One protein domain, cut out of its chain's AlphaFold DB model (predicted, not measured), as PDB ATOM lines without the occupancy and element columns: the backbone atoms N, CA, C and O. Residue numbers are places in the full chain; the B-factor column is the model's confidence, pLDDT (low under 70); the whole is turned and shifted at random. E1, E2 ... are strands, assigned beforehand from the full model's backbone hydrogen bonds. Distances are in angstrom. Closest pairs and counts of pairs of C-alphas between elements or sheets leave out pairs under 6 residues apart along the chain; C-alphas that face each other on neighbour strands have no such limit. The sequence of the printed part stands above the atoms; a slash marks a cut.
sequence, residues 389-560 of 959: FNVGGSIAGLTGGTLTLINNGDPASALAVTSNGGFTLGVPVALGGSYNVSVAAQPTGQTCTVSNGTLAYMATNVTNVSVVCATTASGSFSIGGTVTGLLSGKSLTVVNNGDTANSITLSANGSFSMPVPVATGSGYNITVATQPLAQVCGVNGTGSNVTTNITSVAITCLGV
ATOM      1  N   PHE A 389      86.492 -79.944  68.972       71.56
ATOM      2  CA  PHE A 389      87.068 -78.709  68.478       71.56
ATOM      3  C   PHE A 389      86.041 -77.583  68.487       71.56
ATOM      4  O   PHE A 389      84.879 -77.757  68.110       71.56
ATOM      5  N   ASN A 390      86.490 -76.403  68.892       78.06
ATOM      6  CA  ASN A 390      85.666 -75.207  68.947       78.06
ATOM      7  C   ASN A 390      85.512 -74.596  67.548       78.06
ATOM      8  O   ASN A 390      86.478 -74.528  66.784       78.06
ATOM      9  N   VAL A 391      84.310 -74.097  67.250       81.12
ATOM     10  CA  VAL A 391      84.009 -73.318  66.041       81.12
ATOM     11  C   VAL A 391      83.782 -71.867  66.446       81.12
ATOM     12  O   VAL A 391      82.894 -71.569  67.245       81.12
ATOM     13  N   GLY A 392      84.587 -70.962  65.906       73.69
ATOM     14  CA  GLY A 392      84.564 -69.543  66.223       73.69
ATOM     15  C   GLY A 392      85.071 -68.673  65.080       73.69
ATOM     16  O   GLY A 392      85.431 -69.149  63.999       73.69
ATOM     17  N   GLY A 393      85.073 -67.368  65.320       80.38
ATOM     18  CA  GLY A 393      85.224 -66.389  64.256       80.38
ATOM     19  C   GLY A 393      85.149 -64.949  64.736       80.38
ATOM     20  O   GLY A 393      85.292 -64.681  65.930       80.38
ATOM     21  N   SER A 394      84.887 -64.025  63.812       69.31
ATOM     22  CA  SER A 394      84.679 -62.602  64.091       69.31
ATOM     23  C   SER A 394      83.380 -62.062  63.484       69.31
ATOM     24  O   SER A 394      82.941 -62.501  62.422       69.31
ATOM     25  N   ILE A 395      82.773 -61.097  64.178       83.69
ATOM     26  CA  ILE A 395      81.591 -60.336  63.757       83.69
ATOM     27  C   ILE A 395      81.993 -58.868  63.585       83.69
ATOM     28  O   ILE A 395      82.594 -58.279  64.489       83.69
ATOM     29  N   ALA A 396      81.643 -58.290  62.437       70.19
ATOM     30  CA  ALA A 396      81.875 -56.891  62.087       70.19
ATOM     31  C   ALA A 396      80.601 -56.228  61.531       70.19
ATOM     32  O   ALA A 396      79.756 -56.888  60.931       70.19
ATOM     33  N   GLY A 397      80.481 -54.906  61.696       76.88
ATOM     34  CA  GLY A 397      79.369 -54.105  61.170       76.88
ATOM     35  C   GLY A 397      78.047 -54.183  61.951       76.88
ATOM     36  O   GLY A 397      77.090 -53.514  61.575       76.88
ATOM     37  N   LEU A 398      77.973 -54.944  63.049       84.25
ATOM     38  CA  LEU A 398      76.797 -54.997  63.922       84.25
ATOM     39  C   LEU A 398      76.656 -53.672  64.692       84.25
ATOM     40  O   LEU A 398      77.488 -53.340  65.534       84.25
ATOM     41  N   THR A 399      75.610 -52.906  64.392       79.94
ATOM     42  CA  THR A 399      75.356 -51.546  64.912       79.94
ATOM     43  C   THR A 399      74.164 -51.460  65.873       79.94
ATOM     44  O   THR A 399      73.875 -50.392  66.406       79.94
ATOM     45  N   GLY A 400      73.485 -52.580  66.137       75.12
ATOM     46  CA  GLY A 400      72.347 -52.668  67.058       75.12
ATOM     47  C   GLY A 400      71.534 -53.951  66.872       75.12
ATOM     48  O   GLY A 400      71.738 -54.680  65.903       75.12
ATOM     49  N   GLY A 401      70.599 -54.216  67.789       82.69
ATOM     50  CA  GLY A 401      69.795 -55.445  67.804       82.69
ATOM     51  C   GLY A 401      70.573 -56.688  68.263       82.69
ATOM     52  O   GLY A 401      71.718 -56.597  68.702       82.69
ATOM     53  N   THR A 402      69.933 -57.855  68.156       87.69
ATOM     54  CA  THR A 402      70.531 -59.158  68.488       87.69
ATOM     55  C   THR A 402      70.650 -60.006  67.230       87.69
ATOM     56  O   THR A 402      69.645 -60.312  66.593       87.69
ATOM     57  N   LEU A 403      71.875 -60.400  66.893       87.56
ATOM     58  CA  LEU A 403      72.176 -61.446  65.921       87.56
ATOM     59  C   LEU A 403      72.140 -62.802  66.638       87.56
ATOM     60  O   LEU A 403      72.721 -62.921  67.713       87.56
ATOM     61  N   THR A 404      71.545 -63.835  66.043       89.38
ATOM     62  CA  THR A 404      71.687 -65.215  66.541       89.38
ATOM     63  C   THR A 404      72.385 -66.080  65.501       89.38
ATOM     64  O   THR A 404      71.869 -66.256  64.396       89.38
ATOM     65  N   LEU A 405      73.537 -66.642  65.865       85.00
ATOM     66  CA  LEU A 405      74.268 -67.639  65.079       85.00
ATOM     67  C   LEU A 405      73.937 -69.055  65.566       85.00
ATOM     68  O   LEU A 405      73.660 -69.249  66.747       85.00
ATOM     69  N   ILE A 406      73.988 -70.046  64.677       83.56
ATOM     70  CA  ILE A 406      73.734 -71.461  64.991       83.56
ATOM     71  C   ILE A 406      74.684 -72.367  64.198       83.56
ATOM     72  O   ILE A 406      75.004 -72.057  63.050       83.56
ATOM     73  N   ASN A 407      75.137 -73.474  64.790       80.62
ATOM     74  CA  ASN A 407      75.954 -74.496  64.131       80.62
ATOM     75  C   ASN A 407      75.091 -75.696  63.716       80.62
ATOM     76  O   ASN A 407      74.327 -76.208  64.530       80.62
ATOM     77  N   ASN A 408      75.221 -76.178  62.479       73.69
ATOM     78  CA  ASN A 408      74.540 -77.371  61.952       73.69
ATOM     79  C   ASN A 408      72.995 -77.363  62.065       73.69
ATOM     80  O   ASN A 408      72.368 -78.380  61.783       73.69
ATOM     81  N   GLY A 409      72.378 -76.238  62.448       65.31
ATOM     82  CA  GLY A 409      70.955 -76.140  62.792       65.31
ATOM     83  C   GLY A 409      70.591 -76.617  64.208       65.31
ATOM     84  O   GLY A 409      69.408 -76.658  64.527       65.31
ATOM     85  N   ASP A 410      71.566 -76.959  65.059       74.62
ATOM     86  CA  ASP A 410      71.343 -77.425  66.436       74.62
ATOM     87  C   ASP A 410      70.987 -76.260  67.385       74.62
ATOM     88  O   ASP A 410      71.850 -75.413  67.640       74.62
ATOM     89  N   PRO A 411      69.772 -76.211  67.976       73.31
ATOM     90  CA  PRO A 411      69.381 -75.151  68.904       73.31
ATOM     91  C   PRO A 411      70.254 -75.058  70.162       73.31
ATOM     92  O   PRO A 411      70.358 -73.974  70.731       73.31
ATOM     93  N   ALA A 412      70.910 -76.144  70.593       73.56
ATOM     94  CA  ALA A 412      71.826 -76.113  71.739       73.56
ATOM     95  C   ALA A 412      73.142 -75.371  71.432       73.56
ATOM     96  O   ALA A 412      73.821 -74.906  72.347       73.56
ATOM     97  N   SER A 413      73.482 -75.208  70.150       75.88
ATOM     98  CA  SER A 413      74.645 -74.441  69.690       75.88
ATOM     99  C   SER A 413      74.380 -72.939  69.508       75.88
ATOM    100  O   SER A 413      75.313 -72.192  69.198       75.88
ATOM    101  N   ALA A 414      73.125 -72.498  69.664       80.94
ATOM    102  CA  ALA A 414      72.695 -71.148  69.318       80.94
ATOM    103  C   ALA A 414      73.354 -70.076  70.204       80.94
ATOM    104  O   ALA A 414      73.249 -70.098  71.430       80.94
ATOM    105  N   LEU A 415      73.995 -69.097  69.565       86.62
ATOM    106  CA  LEU A 415      74.700 -67.997  70.214       86.62
ATOM    107  C   LEU A 415      74.061 -66.661  69.830       86.62
ATOM    108  O   LEU A 415      74.163 -66.219  68.684       86.62
ATOM    109  N   ALA A 416      73.434 -66.005  70.805       88.06
ATOM    110  CA  ALA A 416      72.978 -64.625  70.684       88.06
ATOM    111  C   ALA A 416      74.156 -63.655  70.881       88.06
ATOM    112  O   ALA A 416      74.905 -63.772  71.851       88.06
ATOM    113  N   VAL A 417      74.307 -62.686  69.977       87.25
ATOM    114  CA  VAL A 417      75.383 -61.689  69.974       87.25
ATOM    115  C   VAL A 417      74.810 -60.290  69.741       87.25
ATOM    116  O   VAL A 417      73.965 -60.081  68.871       87.25
ATOM    117  N   THR A 418      75.284 -59.322  70.524       88.19
ATOM    118  CA  THR A 418      74.804 -57.926  70.541       88.19
ATOM    119  C   THR A 418      75.906 -56.895  70.258       88.19
ATOM    120  O   THR A 418      75.650 -55.692  70.290       88.19
ATOM    121  N   SER A 419      77.133 -57.339  69.971       76.62
ATOM    122  CA  SER A 419      78.294 -56.483  69.698       76.62
ATOM    123  C   SER A 419      79.253 -57.104  68.673       76.62
ATOM    124  O   SER A 419      79.238 -58.308  68.424       76.62
ATOM    125  N   ASN A 420      80.101 -56.269  68.067       71.56
ATOM    126  CA  ASN A 420      81.209 -56.726  67.223       71.56
ATOM    127  C   ASN A 420      82.335 -57.333  68.071       71.56
ATOM    128  O   ASN A 420      82.552 -56.913  69.208       71.56
ATOM    129  N   GLY A 421      83.099 -58.258  67.491       65.88
ATOM    130  CA  GLY A 421      84.230 -58.899  68.161       65.88
ATOM    131  C   GLY A 421      84.411 -60.362  67.769       65.88
ATOM    132  O   GLY A 421      83.827 -60.834  66.796       65.88
ATOM    133  N   GLY A 422      85.247 -61.076  68.522       62.84
ATOM    134  CA  GLY A 422      85.411 -62.522  68.376       62.84
ATOM    135  C   GLY A 422      84.249 -63.298  69.003       62.84
ATOM    136  O   GLY A 422      83.722 -62.888  70.036       62.84
ATOM    137  N   PHE A 423      83.876 -64.434  68.413       80.50
ATOM    138  CA  PHE A 423      82.858 -65.343  68.945       80.50
ATOM    139  C   PHE A 423      83.329 -66.804  68.932       80.50
ATOM    140  O   PHE A 423      84.266 -67.176  68.224       80.50
ATOM    141  N   THR A 424      82.671 -67.656  69.718       76.19
ATOM    142  CA  THR A 424      82.844 -69.117  69.707       76.19
ATOM    143  C   THR A 424      81.514 -69.763  70.079       76.19
ATOM    144  O   THR A 424      80.855 -69.316  71.014       76.19
ATOM    145  N   LEU A 425      81.094 -70.771  69.318       78.00
ATOM    146  CA  LEU A 425      79.796 -71.433  69.458       78.00
ATOM    147  C   LEU A 425      79.831 -72.464  70.596       78.00
ATOM    148  O   LEU A 425      80.847 -73.121  70.817       78.00
ATOM    149  N   GLY A 426      78.718 -72.594  71.326       66.75
ATOM    150  CA  GLY A 426      78.677 -73.283  72.624       66.75
ATOM    151  C   GLY A 426      78.816 -74.810  72.593       66.75
ATOM    152  O   GLY A 426      79.024 -75.415  73.641       66.75
ATOM    153  N   VAL A 427      78.720 -75.433  71.413       77.00
ATOM    154  CA  VAL A 427      78.812 -76.890  71.222       77.00
ATOM    155  C   VAL A 427      80.046 -77.216  70.365       77.00
ATOM    156  O   VAL A 427      80.025 -76.960  69.156       77.00
ATOM    157  N   PRO A 428      81.123 -77.770  70.959       72.44
ATOM    158  CA  PRO A 428      82.288 -78.250  70.221       72.44
ATOM    159  C   PRO A 428      81.942 -79.432  69.308       72.44
ATOM    160  O   PRO A 428      81.171 -80.320  69.674       72.44
ATOM    161  N   VAL A 429      82.559 -79.479  68.130       76.25
ATOM    162  CA  VAL A 429      82.352 -80.537  67.129       76.25
ATOM    163  C   VAL A 429      83.410 -81.623  67.311       76.25
ATOM    164  O   VAL A 429      84.590 -81.320  67.467       76.25
ATOM    165  N   ALA A 430      83.014 -82.896  67.304       70.81
ATOM    166  CA  ALA A 430      83.950 -84.017  67.423       70.81
ATOM    167  C   ALA A 430      84.928 -84.105  66.231       70.81
ATOM    168  O   ALA A 430      84.610 -83.671  65.123       70.81
ATOM    169  N   LEU A 431      86.098 -84.713  66.446       62.09
ATOM    170  CA  LEU A 431      87.076 -85.030  65.401       62.09
ATOM    171  C   LEU A 431      86.410 -85.769  64.233       62.09
ATOM    172  O   LEU A 431      85.788 -86.815  64.408       62.09
ATOM    173  N   GLY A 432      86.552 -85.197  63.040       52.91
ATOM    174  CA  GLY A 432      85.950 -85.680  61.803       52.91
ATOM    175  C   GLY A 432      84.470 -85.344  61.602       52.91
ATOM    176  O   GLY A 432      83.921 -85.679  60.557       52.91
ATOM    177  N   GLY A 433      83.831 -84.653  62.549       63.00
ATOM    178  CA  GLY A 433      82.510 -84.054  62.363       63.00
ATOM    179  C   GLY A 433      82.555 -82.785  61.506       63.00
ATOM    180  O   GLY A 433      83.603 -82.156  61.349       63.00
ATOM    181  N   SER A 434      81.400 -82.393  60.967       64.44
ATOM    182  CA  SER A 434      81.222 -81.174  60.172       64.44
ATOM    183  C   SER A 434      80.715 -79.992  61.004       64.44
ATOM    184  O   SER A 434      80.044 -80.182  62.022       64.44
ATOM    185  N   TYR A 435      80.945 -78.768  60.524       77.12
ATOM    186  CA  TYR A 435      80.273 -77.563  61.025       77.12
ATOM    187  C   TYR A 435      79.594 -76.778  59.898       77.12
ATOM    188  O   TYR A 435      80.022 -76.826  58.741       77.12
ATOM    189  N   ASN A 436      78.542 -76.043  60.259       78.06
ATOM    190  CA  ASN A 436      77.772 -75.162  59.384       78.06
ATOM    191  C   ASN A 436      77.214 -73.989  60.207       78.06
ATOM    192  O   ASN A 436      76.121 -74.080  60.770       78.06
ATOM    193  N   VAL A 437      77.995 -72.912  60.328       79.94
ATOM    194  CA  VAL A 437      77.592 -71.662  60.977       79.94
ATOM    195  C   VAL A 437      76.669 -70.882  60.050       79.94
ATOM    196  O   VAL A 437      77.057 -70.481  58.956       79.94
ATOM    197  N   SER A 438      75.457 -70.615  60.523       78.62
ATOM    198  CA  SER A 438      74.432 -69.854  59.806       78.62
ATOM    199  C   SER A 438      73.741 -68.850  60.732       78.62
ATOM    200  O   SER A 438      73.873 -68.920  61.957       78.62
ATOM    201  N   VAL A 439      73.025 -67.882  60.152       84.12
ATOM    202  CA  VAL A 439      72.222 -66.914  60.915       84.12
ATOM    203  C   VAL A 439      70.839 -67.502  61.184       84.12
ATOM    204  O   VAL A 439      70.041 -67.658  60.264       84.12
ATOM    205  N   ALA A 440      70.544 -67.792  62.451       78.31
ATOM    206  CA  ALA A 440      69.223 -68.226  62.903       78.31
ATOM    207  C   ALA A 440      68.242 -67.053  63.067       78.31
ATOM    208  O   ALA A 440      67.044 -67.215  62.851       78.31
ATOM    209  N   ALA A 441      68.740 -65.868  63.439       80.06
ATOM    210  CA  ALA A 441      67.948 -64.641  63.511       80.06
ATOM    211  C   ALA A 441      68.797 -63.421  63.139       80.06
ATOM    212  O   ALA A 441      69.884 -63.226  63.686       80.06
ATOM    213  N   GLN A 442      68.292 -62.603  62.213       82.12
ATOM    214  CA  GLN A 442      68.929 -61.348  61.811       82.12
ATOM    215  C   GLN A 442      68.645 -60.235  62.840       82.12
ATOM    216  O   GLN A 442      67.509 -60.132  63.316       82.12
ATOM    217  N   PRO A 443      69.623 -59.368  63.154       83.12
ATOM    218  CA  PRO A 443      69.407 -58.198  63.998       83.12
ATOM    219  C   PRO A 443      68.474 -57.179  63.330       83.12
ATOM    220  O   PRO A 443      68.510 -56.948  62.122       83.12
ATOM    221  N   THR A 444      67.639 -56.519  64.131       78.06
ATOM    222  CA  THR A 444      66.651 -55.540  63.655       78.06
ATOM    223  C   THR A 444      67.295 -54.405  62.851       78.06
ATOM    224  O   THR A 444      68.150 -53.686  63.370       78.06
ATOM    225  N   GLY A 445      66.849 -54.218  61.603       71.50
ATOM    226  CA  GLY A 445      67.327 -53.161  60.699       71.50
ATOM    227  C   GLY A 445      68.644 -53.464  59.972       71.50
ATOM    228  O   GLY A 445      69.183 -52.583  59.303       71.50
ATOM    229  N   GLN A 446      69.178 -54.680  60.101       79.94
ATOM    230  CA  GLN A 446      70.434 -55.098  59.481       79.94
ATOM    231  C   GLN A 446      70.342 -56.503  58.882       79.94
ATOM    232  O   GLN A 446      69.497 -57.322  59.239       79.94
ATOM    233  N   THR A 447      71.269 -56.787  57.976       77.50
ATOM    234  CA  THR A 447      71.455 -58.092  57.353       77.50
ATOM    235  C   THR A 447      72.901 -58.520  57.562       77.50
ATOM    236  O   THR A 447      73.820 -57.840  57.111       77.50
ATOM    237  N   CYS A 448      73.096 -59.629  58.270       77.88
ATOM    238  CA  CYS A 448      74.385 -60.266  58.493       77.88
ATOM    239  C   CYS A 448      74.561 -61.464  57.556       77.88
ATOM    240  O   CYS A 448      73.669 -62.308  57.441       77.88
ATOM    241  N   THR A 449      75.722 -61.553  56.913       77.31
ATOM    242  CA  THR A 449      76.134 -62.676  56.060       77.31
ATOM    243  C   THR A 449      77.289 -63.435  56.712       77.31
ATOM    244  O   THR A 449      78.036 -62.866  57.509       77.31
ATOM    245  N   VAL A 450      77.429 -64.733  56.413       74.31
ATOM    246  CA  VAL A 450      78.478 -65.600  56.978       74.31
ATOM    247  C   VAL A 450      79.390 -66.098  55.862       74.31
ATOM    248  O   VAL A 450      78.923 -66.610  54.849       74.31
ATOM    249  N   SER A 451      80.696 -65.990  56.076       68.94
ATOM    250  CA  SER A 451      81.754 -66.489  55.197       68.94
ATOM    251  C   SER A 451      82.699 -67.411  55.977       68.94
ATOM    252  O   SER A 451      82.790 -67.329  57.204       68.94
ATOM    253  N   ASN A 452      83.342 -68.354  55.278       64.06
ATOM    254  CA  ASN A 452      84.005 -69.525  55.878       64.06
ATOM    255  C   ASN A 452      83.081 -70.322  56.827       64.06
ATOM    256  O   ASN A 452      83.546 -70.948  57.769       64.06
ATOM    257  N   GLY A 453      81.761 -70.278  56.612       72.19
ATOM    258  CA  GLY A 453      80.771 -70.831  57.540       72.19
ATOM    259  C   GLY A 453      80.660 -72.357  57.558       72.19
ATOM    260  O   GLY A 453      79.945 -72.871  58.405       72.19
ATOM    261  N   THR A 454      81.330 -73.098  56.671       65.81
ATOM    262  CA  THR A 454      81.184 -74.563  56.569       65.81
ATOM    263  C   THR A 454      82.518 -75.299  56.472       65.81
ATOM    264  O   THR A 454      83.468 -74.818  55.855       65.81
ATOM    265  N   LEU A 455      82.567 -76.510  57.036       57.84
ATOM    266  CA  LEU A 455      83.622 -77.498  56.789       57.84
ATOM    267  C   LEU A 455      83.073 -78.910  57.012       57.84
ATOM    268  O   LEU A 455      82.401 -79.165  58.009       57.84
ATOM    269  N   ALA A 456      83.391 -79.843  56.113       45.44
ATOM    270  CA  ALA A 456      82.880 -81.215  56.173       45.44
ATOM    271  C   ALA A 456      83.598 -82.124  57.197       45.44
ATOM    272  O   ALA A 456      83.062 -83.170  57.546       45.44
ATOM    273  N   TYR A 457      84.799 -81.751  57.655       52.62
ATOM    274  CA  TYR A 457      85.643 -82.567  58.535       52.62
ATOM    275  C   TYR A 457      86.538 -81.668  59.404       52.62
ATOM    276  O   TYR A 457      87.433 -81.000  58.886       52.62
ATOM    277  N   MET A 458      86.318 -81.638  60.721       62.47
ATOM    278  CA  MET A 458      87.144 -80.878  61.667       62.47
ATOM    279  C   MET A 458      88.285 -81.715  62.252       62.47
ATOM    280  O   MET A 458      88.050 -82.755  62.864       62.47
ATOM    281  N   ALA A 459      89.515 -81.212  62.118       59.75
ATOM    282  CA  ALA A 459      90.733 -81.784  62.709       59.75
ATOM    283  C   ALA A 459      91.450 -80.837  63.697       59.75
ATOM    284  O   ALA A 459      92.416 -81.234  64.347       59.75
ATOM    285  N   THR A 460      90.997 -79.584  63.796       61.62
ATOM    286  CA  THR A 460      91.516 -78.540  64.691       61.62
ATOM    287  C   THR A 460      90.380 -77.602  65.098       61.62
ATOM    288  O   THR A 460      89.324 -77.586  64.463       61.62
ATOM    289  N   ASN A 461      90.623 -76.749  66.099       64.19
ATOM    290  CA  ASN A 461      89.790 -75.565  66.327       64.19
ATOM    291  C   ASN A 461      89.723 -74.693  65.062       64.19
ATOM    292  O   ASN A 461      90.684 -74.619  64.293       64.19
ATOM    293  N   VAL A 462      88.594 -74.011  64.890       73.31
ATOM    294  CA  VAL A 462      88.301 -73.097  63.781       73.31
ATOM    295  C   VAL A 462      88.051 -71.707  64.349       73.31
ATOM    296  O   VAL A 462      87.271 -71.551  65.285       73.31
ATOM    297  N   THR A 463      88.718 -70.698  63.791       71.88
ATOM    298  CA  THR A 463      88.689 -69.308  64.290       71.88
ATOM    299  C   THR A 463      88.507 -68.268  63.179       71.88
ATOM    300  O   THR A 463      88.656 -67.074  63.424       71.88
ATOM    301  N   ASN A 464      88.248 -68.708  61.945       58.97
ATOM    302  CA  ASN A 464      88.234 -67.879  60.736       58.97
ATOM    303  C   ASN A 464      86.840 -67.718  60.105       58.97
ATOM    304  O   ASN A 464      86.750 -67.199  58.989       58.97
ATOM    305  N   VAL A 465      85.765 -68.136  60.787       70.88
ATOM    306  CA  VAL A 465      84.396 -67.795  60.368       70.88
ATOM    307  C   VAL A 465      84.252 -66.273  60.428       70.88
ATOM    308  O   VAL A 465      84.575 -65.660  61.442       70.88
ATOM    309  N   SER A 466      83.806 -65.639  59.350       67.25
ATOM    310  CA  SER A 466      83.707 -64.179  59.273       67.25
ATOM    311  C   SER A 466      82.272 -63.774  58.977       67.25
ATOM    312  O   SER A 466      81.692 -64.179  57.969       67.25
ATOM    313  N   VAL A 467      81.695 -62.995  59.890       76.19
ATOM    314  CA  VAL A 467      80.310 -62.531  59.837       76.19
ATOM    315  C   VAL A 467      80.300 -61.021  59.638       76.19
ATOM    316  O   VAL A 467      80.875 -60.282  60.440       76.19
ATOM    317  N   VAL A 468      79.645 -60.556  58.577       76.44
ATOM    318  CA  VAL A 468      79.587 -59.132  58.221       76.44
ATOM    319  C   VAL A 468      78.137 -58.680  58.192       76.44
ATOM    320  O   VAL A 468      77.337 -59.195  57.415       76.44
ATOM    321  N   CYS A 469      77.802 -57.716  59.043       80.25
ATOM    322  CA  CYS A 469      76.492 -57.084  59.116       80.25
ATOM    323  C   CYS A 469      76.495 -55.733  58.392       80.25
ATOM    324  O   CYS A 469      77.430 -54.946  58.527       80.25
ATOM    325  N   ALA A 470      75.429 -55.455  57.646       78.62
ATOM    326  CA  ALA A 470      75.188 -54.177  56.983       78.62
ATOM    327  C   ALA A 470      73.759 -53.689  57.262       78.62
ATOM    328  O   ALA A 470      72.849 -54.492  57.464       78.62
ATOM    329  N   THR A 471      73.540 -52.373  57.267       76.12
ATOM    330  CA  THR A 471      72.203 -51.776  57.424       76.12
ATOM    331  C   THR A 471      71.311 -52.127  56.235       76.12
ATOM    332  O   THR A 471      71.670 -51.846  55.091       76.12
ATOM    333  N   THR A 472      70.142 -52.711  56.494       64.44
ATOM    334  CA  THR A 472      69.205 -53.133  55.446       64.44
ATOM    335  C   THR A 472      68.587 -51.911  54.766       64.44
ATOM    336  O   THR A 472      68.048 -51.029  55.434       64.44
ATOM    337  N   ALA A 473      68.642 -51.850  53.432       57.72
ATOM    338  CA  ALA A 473      68.079 -50.735  52.678       57.72
ATOM    339  C   ALA A 473      66.550 -50.659  52.849       57.72
ATOM    340  O   ALA A 473      65.841 -51.659  52.700       57.72
ATOM    341  N   SER A 474      66.038 -49.461  53.141       56.34
ATOM    342  CA  SER A 474      64.607 -49.202  53.317       56.34
ATOM    343  C   SER A 474      63.824 -49.542  52.046       56.34
ATOM    344  O   SER A 474      64.091 -48.964  50.993       56.34
ATOM    345  N   GLY A 475      62.844 -50.445  52.150       66.31
ATOM    346  CA  GLY A 475      62.140 -50.996  50.986       66.31
ATOM    347  C   GLY A 475      62.756 -52.293  50.451       66.31
ATOM    348  O   GLY A 475      62.766 -52.515  49.243       66.31
ATOM    349  N   SER A 476      63.275 -53.146  51.339       71.25
ATOM    350  CA  SER A 476      63.644 -54.528  51.027       71.25
ATOM    351  C   SER A 476      63.113 -55.499  52.089       71.25
ATOM    352  O   SER A 476      62.916 -55.121  53.244       71.25
ATOM    353  N   PHE A 477      62.840 -56.736  51.673       76.25
ATOM    354  CA  PHE A 477      62.131 -57.758  52.441       76.25
ATOM    355  C   PHE A 477      62.891 -59.083  52.439       76.25
ATOM    356  O   PHE A 477      63.422 -59.509  51.410       76.25
ATOM    357  N   SER A 478      62.935 -59.759  53.587       84.06
ATOM    358  CA  SER A 478      63.572 -61.071  53.689       84.06
ATOM    359  C   SER A 478      62.735 -62.157  53.010       84.06
ATOM    360  O   SER A 478      61.504 -62.134  53.047       84.06
ATOM    361  N   ILE A 479      63.425 -63.126  52.404       85.94
ATOM    362  CA  ILE A 479      62.836 -64.364  51.889       85.94
ATOM    363  C   ILE A 479      63.340 -65.519  52.754       85.94
ATOM    364  O   ILE A 479      64.540 -65.629  53.021       85.94
ATOM    365  N   GLY A 480      62.433 -66.368  53.217       84.81
ATOM    366  CA  GLY A 480      62.719 -67.483  54.107       84.81
ATOM    367  C   GLY A 480      61.583 -68.497  54.153       84.81
ATOM    368  O   GLY A 480      60.549 -68.345  53.496       84.81
ATOM    369  N   GLY A 481      61.801 -69.560  54.915       86.69
ATOM    370  CA  GLY A 481      60.977 -70.757  54.838       86.69
ATOM    371  C   GLY A 481      61.379 -71.848  55.816       86.69
ATOM    372  O   GLY A 481      62.103 -71.592  56.777       86.69
ATOM    373  N   THR A 482      60.937 -73.076  55.550       80.94
ATOM    374  CA  THR A 482      61.269 -74.273  56.335       80.94
ATOM    375  C   THR A 482      61.762 -75.431  55.464       80.94
ATOM    376  O   THR A 482      61.311 -75.619  54.336       80.94
ATOM    377  N   VAL A 483      62.688 -76.227  56.008       84.94
ATOM    378  CA  VAL A 483      63.140 -77.518  55.465       84.94
ATOM    379  C   VAL A 483      62.546 -78.655  56.286       84.94
ATOM    380  O   VAL A 483      62.606 -78.632  57.518       84.94
ATOM    381  N   THR A 484      62.018 -79.664  55.598       70.62
ATOM    382  CA  THR A 484      61.471 -80.896  56.178       70.62
ATOM    383  C   THR A 484      61.976 -82.134  55.426       70.62
ATOM    384  O   THR A 484      62.270 -82.068  54.234       70.62
ATOM    385  N   GLY A 485      62.091 -83.274  56.119       69.56
ATOM    386  CA  GLY A 485      62.493 -84.566  55.543       69.56
ATOM    387  C   GLY A 485      63.967 -84.717  55.120       69.56
ATOM    388  O   GLY A 485      64.351 -85.762  54.588       69.56
ATOM    389  N   LEU A 486      64.828 -83.723  55.363       79.12
ATOM    390  CA  LEU A 486      66.275 -83.853  55.158       79.12
ATOM    391  C   LEU A 486      66.835 -84.867  56.172       79.12
ATOM    392  O   LEU A 486      66.569 -84.769  57.371       79.12
ATOM    393  N   LEU A 487      67.574 -85.868  55.696       75.88
ATOM    394  CA  LEU A 487      68.161 -86.917  56.529       75.88
ATOM    395  C   LEU A 487      69.388 -86.397  57.287       75.88
ATOM    396  O   LEU A 487      70.104 -85.509  56.827       75.88
ATOM    397  N   SER A 488      69.663 -87.001  58.443       75.50
ATOM    398  CA  SER A 488      70.863 -86.689  59.226       75.50
ATOM    399  C   SER A 488      72.140 -86.946  58.412       75.50
ATOM    400  O   SER A 488      72.235 -87.936  57.684       75.50
ATOM    401  N   GLY A 489      73.116 -86.040  58.519       70.69
ATOM    402  CA  GLY A 489      74.363 -86.099  57.746       70.69
ATOM    403  C   GLY A 489      74.205 -85.790  56.249       70.69
ATOM    404  O   GLY A 489      75.083 -86.143  55.462       70.69
ATOM    405  N   LYS A 490      73.097 -85.162  55.836       78.88
ATOM    406  CA  LYS A 490      72.862 -84.682  54.465       78.88
ATOM    407  C   LYS A 490      72.735 -83.163  54.434       78.88
ATOM    408  O   LYS A 490      72.368 -82.538  55.424       78.88
ATOM    409  N   SER A 491      73.008 -82.576  53.274       79.44
ATOM    410  CA  SER A 491      72.813 -81.152  53.023       79.44
ATOM    411  C   SER A 491      72.296 -80.896  51.611       79.44
ATOM    412  O   SER A 491      72.637 -81.624  50.679       79.44
ATOM    413  N   LEU A 492      71.485 -79.849  51.461       82.50
ATOM    414  CA  LEU A 492      71.175 -79.234  50.169       82.50
ATOM    415  C   LEU A 492      71.720 -77.805  50.121       82.50
ATOM    416  O   LEU A 492      71.873 -77.166  51.162       82.50
ATOM    417  N   THR A 493      71.941 -77.274  48.923       79.69
ATOM    418  CA  THR A 493      72.249 -75.851  48.710       79.69
ATOM    419  C   THR A 493      71.109 -75.203  47.936       79.69
ATOM    420  O   THR A 493      70.683 -75.752  46.918       79.69
ATOM    421  N   VAL A 494      70.616 -74.046  48.388       79.38
ATOM    422  CA  VAL A 494      69.559 -73.280  47.704       79.38
ATOM    423  C   VAL A 494      69.991 -71.862  47.350       79.38
ATOM    424  O   VAL A 494      70.839 -71.267  48.016       79.38
ATOM    425  N   VAL A 495      69.388 -71.335  46.285       73.12
ATOM    426  CA  VAL A 495      69.637 -70.004  45.711       73.12
ATOM    427  C   VAL A 495      68.319 -69.288  45.445       73.12
ATOM    428  O   VAL A 495      67.312 -69.938  45.171       73.12
ATOM    429  N   ASN A 496      68.326 -67.955  45.486       76.00
ATOM    430  CA  ASN A 496      67.187 -67.122  45.094       76.00
ATOM    431  C   ASN A 496      67.450 -66.512  43.713       76.00
ATOM    432  O   ASN A 496      68.521 -65.952  43.503       76.00
ATOM    433  N   ASN A 497      66.498 -66.596  42.780       67.94
ATOM    434  CA  ASN A 497      66.598 -66.012  41.432       67.94
ATOM    435  C   ASN A 497      67.866 -66.433  40.645       67.94
ATOM    436  O   ASN A 497      68.303 -65.720  39.748       67.94
ATOM    437  N   GLY A 498      68.460 -67.587  40.977       53.56
ATOM    438  CA  GLY A 498      69.713 -68.074  40.384       53.56
ATOM    439  C   GLY A 498      71.004 -67.496  40.984       53.56
ATOM    440  O   GLY A 498      72.086 -67.839  40.510       53.56
ATOM    441  N   ASP A 499      70.927 -66.664  42.028       68.62
ATOM    442  CA  ASP A 499      72.100 -66.101  42.710       68.62
ATOM    443  C   ASP A 499      72.863 -67.177  43.503       68.62
ATOM    444  O   ASP A 499      72.538 -67.509  44.645       68.62
ATOM    445  N   THR A 500      73.897 -67.729  42.868       64.62
ATOM    446  CA  THR A 500      74.812 -68.720  43.451       64.62
ATOM    447  C   THR A 500      75.838 -68.111  44.406       64.62
ATOM    448  O   THR A 500      76.322 -68.821  45.293       64.62
ATOM    449  N   ALA A 501      76.136 -66.812  44.284       53.22
ATOM    450  CA  ALA A 501      77.070 -66.114  45.165       53.22
ATOM    451  C   ALA A 501      76.479 -65.922  46.571       53.22
ATOM    452  O   ALA A 501      77.195 -66.061  47.560       53.22
ATOM    453  N   ASN A 502      75.165 -65.692  46.663       69.88
ATOM    454  CA  ASN A 502      74.415 -65.589  47.919       69.88
ATOM    455  C   ASN A 502      73.578 -66.850  48.214       69.88
ATOM    456  O   ASN A 502      72.461 -66.777  48.734       69.88
ATOM    457  N   SER A 503      74.127 -68.020  47.878       75.12
ATOM    458  CA  SER A 503      73.545 -69.321  48.220       75.12
ATOM    459  C   SER A 503      73.599 -69.615  49.728       75.12
ATOM    460  O   SER A 503      74.419 -69.063  50.462       75.12
ATOM    461  N   ILE A 504      72.739 -70.522  50.202       78.06
ATOM    462  CA  ILE A 504      72.810 -71.080  51.565       78.06
ATOM    463  C   ILE A 504      72.827 -72.602  51.518       78.06
ATOM    464  O   ILE A 504      72.133 -73.213  50.706       78.06
ATOM    465  N   THR A 505      73.603 -73.222  52.409       84.31
ATOM    466  CA  THR A 505      73.658 -74.682  52.554       84.31
ATOM    467  C   THR A 505      72.949 -75.104  53.835       84.31
ATOM    468  O   THR A 505      73.304 -74.685  54.935       84.31
ATOM    469  N   LEU A 506      71.924 -75.935  53.678       83.19
ATOM    470  CA  LEU A 506      70.990 -76.355  54.714       83.19
ATOM    471  C   LEU A 506      71.297 -77.814  55.064       83.19
ATOM    472  O   LEU A 506      71.176 -78.688  54.211       83.19
ATOM    473  N   SER A 507      71.745 -78.059  56.298       82.56
ATOM    474  CA  SER A 507      72.233 -79.365  56.787       82.56
ATOM    475  C   SER A 507      71.338 -80.016  57.851       82.56
ATOM    476  O   SER A 507      71.709 -81.028  58.439       82.56
ATOM    477  N   ALA A 508      70.181 -79.415  58.131       79.25
ATOM    478  CA  ALA A 508      69.176 -79.915  59.063       79.25
ATOM    479  C   ALA A 508      67.770 -79.462  58.638       79.25
ATOM    480  O   ALA A 508      67.612 -78.573  57.799       79.25
ATOM    481  N   ASN A 509      66.750 -80.071  59.242       77.81
ATOM    482  CA  ASN A 509      65.369 -79.595  59.162       77.81
ATOM    483  C   ASN A 509      65.175 -78.401  60.103       77.81
ATOM    484  O   ASN A 509      65.738 -78.385  61.195       77.81
ATOM    485  N   GLY A 510      64.360 -77.425  59.707       75.00
ATOM    486  CA  GLY A 510      64.166 -76.188  60.468       75.00
ATOM    487  C   GLY A 510      63.898 -74.977  59.580       75.00
ATOM    488  O   GLY A 510      63.727 -75.110  58.370       75.00
ATOM    489  N   SER A 511      63.836 -73.791  60.182       79.38
ATOM    490  CA  SER A 511      63.643 -72.524  59.470       79.38
ATOM    491  C   SER A 511      64.931 -72.010  58.819       79.38
ATOM    492  O   SER A 511      66.004 -72.129  59.407       79.38
ATOM    493  N   PHE A 512      64.816 -71.354  57.664       85.00
ATOM    494  CA  PHE A 512      65.922 -70.676  56.980       85.00
ATOM    495  C   PHE A 512      65.523 -69.281  56.477       85.00
ATOM    496  O   PHE A 512      64.340 -68.980  56.307       85.00
ATOM    497  N   SER A 513      66.519 -68.446  56.173       83.19
ATOM    498  CA  SER A 513      66.351 -67.189  55.435       83.19
ATOM    499  C   SER A 513      67.525 -66.980  54.475       83.19
ATOM    500  O   SER A 513      68.646 -67.391  54.770       83.19
ATOM    501  N   MET A 514      67.260 -66.374  53.317       84.19
ATOM    502  CA  MET A 514      68.282 -66.044  52.323       84.19
ATOM    503  C   MET A 514      69.172 -64.875  52.795       84.19
ATOM    504  O   MET A 514      68.690 -64.011  53.531       84.19
ATOM    505  N   PRO A 515      70.444 -64.782  52.353       74.69
ATOM    506  CA  PRO A 515      71.383 -63.762  52.830       74.69
ATOM    507  C   PRO A 515      71.107 -62.369  52.255       74.69
ATOM    508  O   PRO A 515      71.527 -61.378  52.841       74.69
ATOM    509  N   VAL A 516      70.417 -62.293  51.112       77.88
ATOM    510  CA  VAL A 516      70.080 -61.047  50.415       77.88
ATOM    511  C   VAL A 516      68.554 -60.876  50.382       77.88
ATOM    512  O   VAL A 516      67.865 -61.732  49.813       77.88
ATOM    513  N   PRO A 517      68.001 -59.802  50.981       76.69
ATOM    514  CA  PRO A 517      66.586 -59.464  50.865       76.69
ATOM    515  C   PRO A 517      66.265 -58.902  49.471       76.69
ATOM    516  O   PRO A 517      67.110 -58.280  48.827       76.69
ATOM    517  N   VAL A 518      65.027 -59.083  49.008       76.75
ATOM    518  CA  VAL A 518      64.563 -58.552  47.712       76.75
ATOM    519  C   VAL A 518      63.924 -57.173  47.883       76.75
ATOM    520  O   VAL A 518      63.299 -56.905  48.907       76.75
ATOM    521  N   ALA A 519      64.054 -56.283  46.898       74.25
ATOM    522  CA  ALA A 519      63.450 -54.948  46.961       74.25
ATOM    523  C   ALA A 519      61.916 -54.992  46.807       74.25
ATOM    524  O   ALA A 519      61.384 -55.895  46.155       74.25
ATOM    525  N   THR A 520      61.203 -53.998  47.344       75.75
ATOM    526  CA  THR A 520      59.745 -53.840  47.187       75.75
ATOM    527  C   THR A 520      59.305 -54.006  45.731       75.75
ATOM    528  O   THR A 520      59.856 -53.372  44.834       75.75
ATOM    529  N   GLY A 521      58.296 -54.846  45.492       58.94
ATOM    530  CA  GLY A 521      57.768 -55.130  44.153       58.94
ATOM    531  C   GLY A 521      58.547 -56.191  43.363       58.94
ATOM    532  O   GLY A 521      58.048 -56.669  42.348       58.94
ATOM    533  N   SER A 522      59.724 -56.618  43.829       70.38
ATOM    534  CA  SER A 522      60.512 -57.672  43.169       70.38
ATOM    535  C   SER A 522      59.838 -59.045  43.256       70.38
ATOM    536  O   SER A 522      58.952 -59.275  44.085       70.38
ATOM    537  N   GLY A 523      60.301 -59.976  42.420       59.41
ATOM    538  CA  GLY A 523      60.024 -61.405  42.558       59.41
ATOM    539  C   GLY A 523      61.158 -62.181  43.234       59.41
ATOM    540  O   GLY A 523      62.293 -61.707  43.338       59.41
ATOM    541  N   TYR A 524      60.833 -63.388  43.683       70.81
ATOM    542  CA  TYR A 524      61.756 -64.361  44.258       70.81
ATOM    543  C   TYR A 524      61.461 -65.763  43.705       70.81
ATOM    544  O   TYR A 524      60.318 -66.095  43.383       70.81
ATOM    545  N   ASN A 525      62.500 -66.585  43.607       70.81
ATOM    546  CA  ASN A 525      62.440 -67.951  43.100       70.81
ATOM    547  C   ASN A 525      63.518 -68.778  43.806       70.81
ATOM    548  O   ASN A 525      64.686 -68.752  43.407       70.81
ATOM    549  N   ILE A 526      63.138 -69.463  44.887       78.19
ATOM    550  CA  ILE A 526      64.037 -70.349  45.626       78.19
ATOM    551  C   ILE A 526      64.141 -71.685  44.891       78.19
ATOM    552  O   ILE A 526      63.147 -72.382  44.700       78.19
ATOM    553  N   THR A 527      65.360 -72.062  44.516       63.12
ATOM    554  CA  THR A 527      65.662 -73.312  43.800       63.12
ATOM    555  C   THR A 527      66.801 -74.069  44.475       63.12
ATOM    556  O   THR A 527      67.649 -73.472  45.140       63.12
ATOM    557  N   VAL A 528      66.828 -75.398  44.319       75.00
ATOM    558  CA  VAL A 528      67.920 -76.243  44.827       75.00
ATOM    559  C   VAL A 528      69.070 -76.243  43.825       75.00
ATOM    560  O   VAL A 528      68.983 -76.881  42.780       75.00
ATOM    561  N   ALA A 529      70.157 -75.552  44.164       66.12
ATOM    562  CA  ALA A 529      71.394 -75.544  43.386       66.12
ATOM    563  C   ALA A 529      72.203 -76.846  43.551       66.12
ATOM    564  O   ALA A 529      72.878 -77.260  42.614       66.12
ATOM    565  N   THR A 530      72.092 -77.518  44.706       77.06
ATOM    566  CA  THR A 530      72.741 -78.819  44.961       77.06
ATOM    567  C   THR A 530      71.825 -79.720  45.785       77.06
ATOM    568  O   THR A 530      71.438 -79.356  46.895       77.06
ATOM    569  N   GLN A 531      71.479 -80.894  45.249       75.19
ATOM    570  CA  GLN A 531      70.650 -81.905  45.924       75.19
ATOM    571  C   GLN A 531      71.480 -82.771  46.896       75.19
ATOM    572  O   GLN A 531      72.658 -83.017  46.621       75.19
ATOM    573  N   PRO A 532      70.898 -83.305  47.989       65.19
ATOM    574  CA  PRO A 532      71.621 -84.190  48.897       65.19
ATOM    575  C   PRO A 532      71.826 -85.587  48.297       65.19
ATOM    576  O   PRO A 532      70.911 -86.176  47.724       65.19
ATOM    577  N   LEU A 533      73.007 -86.181  48.500       55.28
ATOM    578  CA  LEU A 533      73.302 -87.542  48.029       55.28
ATOM    579  C   LEU A 533      72.298 -88.570  48.588       55.28
ATOM    580  O   LEU A 533      72.221 -88.755  49.804       55.28
ATOM    581  N   ALA A 534      71.606 -89.282  47.694       51.38
ATOM    582  CA  ALA A 534      70.522 -90.230  47.993       51.38
ATOM    583  C   ALA A 534      69.259 -89.612  48.646       51.38
ATOM    584  O   ALA A 534      68.529 -90.289  49.371       51.38
ATOM    585  N   GLN A 535      68.969 -88.343  48.349       53.75
ATOM    586  CA  GLN A 535      67.658 -87.718  48.552       53.75
ATOM    587  C   GLN A 535      67.278 -86.845  47.352       53.75
ATOM    588  O   GLN A 535      68.122 -86.520  46.520       53.75
ATOM    589  N   VAL A 536      66.017 -86.415  47.296       53.97
ATOM    590  CA  VAL A 536      65.590 -85.310  46.429       53.97
ATOM    591  C   VAL A 536      64.757 -84.327  47.243       53.97
ATOM    592  O   VAL A 536      63.765 -84.712  47.860       53.97
ATOM    593  N   CYS A 537      65.154 -83.059  47.234       61.16
ATOM    594  CA  CYS A 537      64.434 -81.941  47.828       61.16
ATOM    595  C   CYS A 537      63.663 -81.170  46.755       61.16
ATOM    596  O   CYS A 537      64.256 -80.652  45.805       61.16
ATOM    597  N   GLY A 538      62.343 -81.093  46.907       58.50
ATOM    598  CA  GLY A 538      61.490 -80.156  46.179       58.50
ATOM    599  C   GLY A 538      61.371 -78.830  46.931       58.50
ATOM    600  O   GLY A 538      61.483 -78.803  48.158       58.50
ATOM    601  N   VAL A 539      61.129 -77.740  46.202       66.38
ATOM    602  CA  VAL A 539      60.898 -76.402  46.767       66.38
ATOM    603  C   VAL A 539      59.592 -75.846  46.215       66.38
ATOM    604  O   VAL A 539      59.389 -75.826  45.005       66.38
ATOM    605  N   ASN A 540      58.733 -75.358  47.102       64.81
ATOM    606  CA  ASN A 540      57.626 -74.467  46.777       64.81
ATOM    607  C   ASN A 540      57.995 -73.076  47.313       64.81
ATOM    608  O   ASN A 540      57.949 -72.839  48.521       64.81
ATOM    609  N   GLY A 541      58.476 -72.201  46.425       66.31
ATOM    610  CA  GLY A 541      59.232 -71.010  46.819       66.31
ATOM    611  C   GLY A 541      59.353 -69.932  45.749       66.31
ATOM    612  O   GLY A 541      60.397 -69.292  45.653       66.31
ATOM    613  N   THR A 542      58.309 -69.744  44.947       60.78
ATOM    614  CA  THR A 542      58.221 -68.707  43.908       60.78
ATOM    615  C   THR A 542      57.170 -67.661  44.259       60.78
ATOM    616  O   THR A 542      56.065 -68.017  44.670       60.78
ATOM    617  N   GLY A 543      57.450 -66.383  44.013       63.00
ATOM    618  CA  GLY A 543      56.447 -65.324  44.123       63.00
ATOM    619  C   GLY A 543      56.892 -63.989  43.533       63.00
ATOM    620  O   GLY A 543      58.066 -63.780  43.241       63.00
ATOM    621  N   SER A 544      55.936 -63.074  43.379       64.31
ATOM    622  CA  SER A 544      56.105 -61.766  42.728       64.31
ATOM    623  C   SER A 544      55.493 -60.650  43.573       64.31
ATOM    624  O   SER A 544      54.644 -60.919  44.422       64.31
ATOM    625  N   ASN A 545      55.875 -59.396  43.310       65.94
ATOM    626  CA  ASN A 545      55.353 -58.206  43.993       65.94
ATOM    627  C   ASN A 545      55.531 -58.244  45.525       65.94
ATOM    628  O   ASN A 545      54.606 -57.932  46.280       65.94
ATOM    629  N   VAL A 546      56.722 -58.627  45.998       75.69
ATOM    630  CA  VAL A 546      57.006 -58.737  47.439       75.69
ATOM    631  C   VAL A 546      56.845 -57.375  48.127       75.69
ATOM    632  O   VAL A 546      57.501 -56.394  47.773       75.69
ATOM    633  N   THR A 547      55.943 -57.321  49.108       77.62
ATOM    634  CA  THR A 547      55.559 -56.119  49.878       77.62
ATOM    635  C   THR A 547      55.613 -56.336  51.397       77.62
ATOM    636  O   THR A 547      55.336 -55.420  52.170       77.62
ATOM    637  N   THR A 548      55.992 -57.542  51.827       79.69
ATOM    638  CA  THR A 548      56.194 -57.973  53.215       79.69
ATOM    639  C   THR A 548      57.293 -59.043  53.252       79.69
ATOM    640  O   THR A 548      57.654 -59.601  52.216       79.69
ATOM    641  N   ASN A 549      57.831 -59.355  54.436       81.94
ATOM    642  CA  ASN A 549      58.764 -60.478  54.590       81.94
ATOM    643  C   ASN A 549      58.065 -61.811  54.282       81.94
ATOM    644  O   ASN A 549      56.983 -62.084  54.804       81.94
ATOM    645  N   ILE A 550      58.715 -62.658  53.486       81.50
ATOM    646  CA  ILE A 550      58.219 -63.981  53.112       81.50
ATOM    647  C   ILE A 550      58.834 -65.028  54.040       81.50
ATOM    648  O   ILE A 550      60.052 -65.177  54.095       81.50
ATOM    649  N   THR A 551      57.988 -65.788  54.732       84.56
ATOM    650  CA  THR A 551      58.378 -66.929  55.587       84.56
ATOM    651  C   THR A 551      57.760 -68.255  55.129       84.56
ATOM    652  O   THR A 551      57.893 -69.272  55.805       84.56
ATOM    653  N   SER A 552      57.059 -68.246  53.992       70.88
ATOM    654  CA  SER A 552      56.203 -69.336  53.516       70.88
ATOM    655  C   SER A 552      56.868 -70.288  52.519       70.88
ATOM    656  O   SER A 552      56.172 -71.126  51.950       70.88
ATOM    657  N   VAL A 553      58.177 -70.169  52.263       76.25
ATOM    658  CA  VAL A 553      58.868 -71.103  51.360       76.25
ATOM    659  C   VAL A 553      58.930 -72.484  52.013       76.25
ATOM    660  O   VAL A 553      59.444 -72.630  53.118       76.25
ATOM    661  N   ALA A 554      58.427 -73.510  51.334       66.12
ATOM    662  CA  ALA A 554      58.439 -74.879  51.835       66.12
ATOM    663  C   ALA A 554      59.446 -75.721  51.050       66.12
ATOM    664  O   ALA A 554      59.367 -75.815  49.825       66.12
ATOM    665  N   ILE A 555      60.386 -76.348  51.757       75.06
ATOM    666  CA  ILE A 555      61.341 -77.302  51.197       75.06
ATOM    667  C   ILE A 555      61.051 -78.678  51.791       75.06
ATOM    668  O   ILE A 555      61.104 -78.871  53.009       75.06
ATOM    669  N   THR A 556      60.775 -79.644  50.919       68.38
ATOM    670  CA  THR A 556      60.431 -81.015  51.306       68.38
ATOM    671  C   THR A 556      61.404 -81.978  50.650       68.38
ATOM    672  O   THR A 556      61.398 -82.160  49.432       68.38
ATOM    673  N   CYS A 557      62.254 -82.590  51.466       62.53
ATOM    674  CA  CYS A 557      63.216 -83.602  51.064       62.53
ATOM    675  C   CYS A 557      62.651 -85.000  51.300       62.53
ATOM    676  O   CYS A 557      62.171 -85.318  52.386       62.53
ATOM    677  N   LEU A 558      62.739 -85.857  50.287       53.97
ATOM    678  CA  LEU A 558      62.350 -87.258  50.367       53.97
ATOM    679  C   LEU A 558      63.601 -88.131  50.250       53.97
ATOM    680  O   LEU A 558      64.460 -87.913  49.393       53.97
ATOM    681  N   GLY A 559      63.733 -89.107  51.148       42.78
ATOM    682  CA  GLY A 559      64.707 -90.187  51.001       42.78
ATOM    683  C   GLY A 559      64.187 -91.254  50.042       42.78
ATOM    684  O   GLY A 559      62.986 -91.527  50.014       42.78
ATOM    685  N   VAL A 560      65.085 -91.892  49.285       42.62
ATOM    686  CA  VAL A 560      64.734 -93.064  48.467       42.62
ATOM    687  C   VAL A 560      64.281 -94.222  49.370       42.62
ATOM    688  O   VAL A 560      65.100 -94.941  49.931       42.62
TER     689      VAL A 560
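AT A GLANCE: This is residues 389 to 560 of the 959 residues of an uncharacterized protein of Rhodoferax sp. IMCC26218 (UniProt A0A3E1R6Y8). Two lobes of similar build stand side by side, each a small sandwich of a four-strand sheet face to face with a three-strand sheet: E1 to E7 make the first lobe and E8 to E14 the second. Residues 472 to 478 link the lobes, and between their named strands they meet where E5 comes near E10 and E11. The 172 printed residues hold fourteen named strands, E1 to E14 along the chain, and no named helix; the class is all strand. The sheets run E4 E1 E7 E6 and E11 E8 E14 E13, both mixed, and E3 E2 E5 and E10 E9 E12, both antiparallel. The whole is compact, with a radius of gyration of the C-alphas of 15.8 A, and flat, spanning 46 by 46 by 24 A.

IN THESE COORDINATES: Find C-alpha 391 at (84.009, -73.318, 66.041); from there E1 runs to 396, 17.0 A. Next come E2, 403 to 407, E3, 415 to 417, E4, 421 to 424, E5, 435 to 441, 18.0 A long, E6, 446 to 451, and E7, 462 to 471, 27.5 A long. Find C-alpha 479 at (62.836, -64.364, 51.889), where E8 begins, 479 to 484. E9, 492 to 496, leads to E10, 499 to 506, which bends by 82 degrees at residue 502. Then follow E11, 510 to 513, E12, 524 to 530, 18.2 A long, E13, 535 to 540, and E14, 550 to 559, 27.1 A long, ending at C-alpha 559 at (64.707, -90.187, 51.001).

HOW THE PARTS SIT: The four sheets form a stack of sheets, face to face in two pairs. Look first at E1 and E7, parallel at 29 degrees, with N 394 and O 465 2.9 A apart. The sheet that faces theirs holds E2, antiparallel to E5 at 151 degrees, with N 406 and O 438 2.9 A apart; E2 and E3 form a hairpin, with N 403 and O 417 2.9 A apart. The parts of these two sheets that face each other are 9.3 A centre to centre. In the other lobe E8 and E14 are parallel at 27 degrees, with N 482 and O 553 2.9 A apart, and E9 and E10 form a hairpin, with N 494 and O 504 2.9 A apart. The facing parts there are 9.7 A centre to centre. Between the lobes, the closest C-alphas of E5 and E11 are Ala 440 and Phe 512, 7.2 A apart.

THE WHOLE: The two C-alphas farthest apart, Leu 431 and Gly 521, are 47.0 A apart. The printed part has no cut and no long link. Mean pLDDT of the printed part is 72.8; 56 residues are under 70, among them 454 to 461, 532 to 545 and 556 to 560.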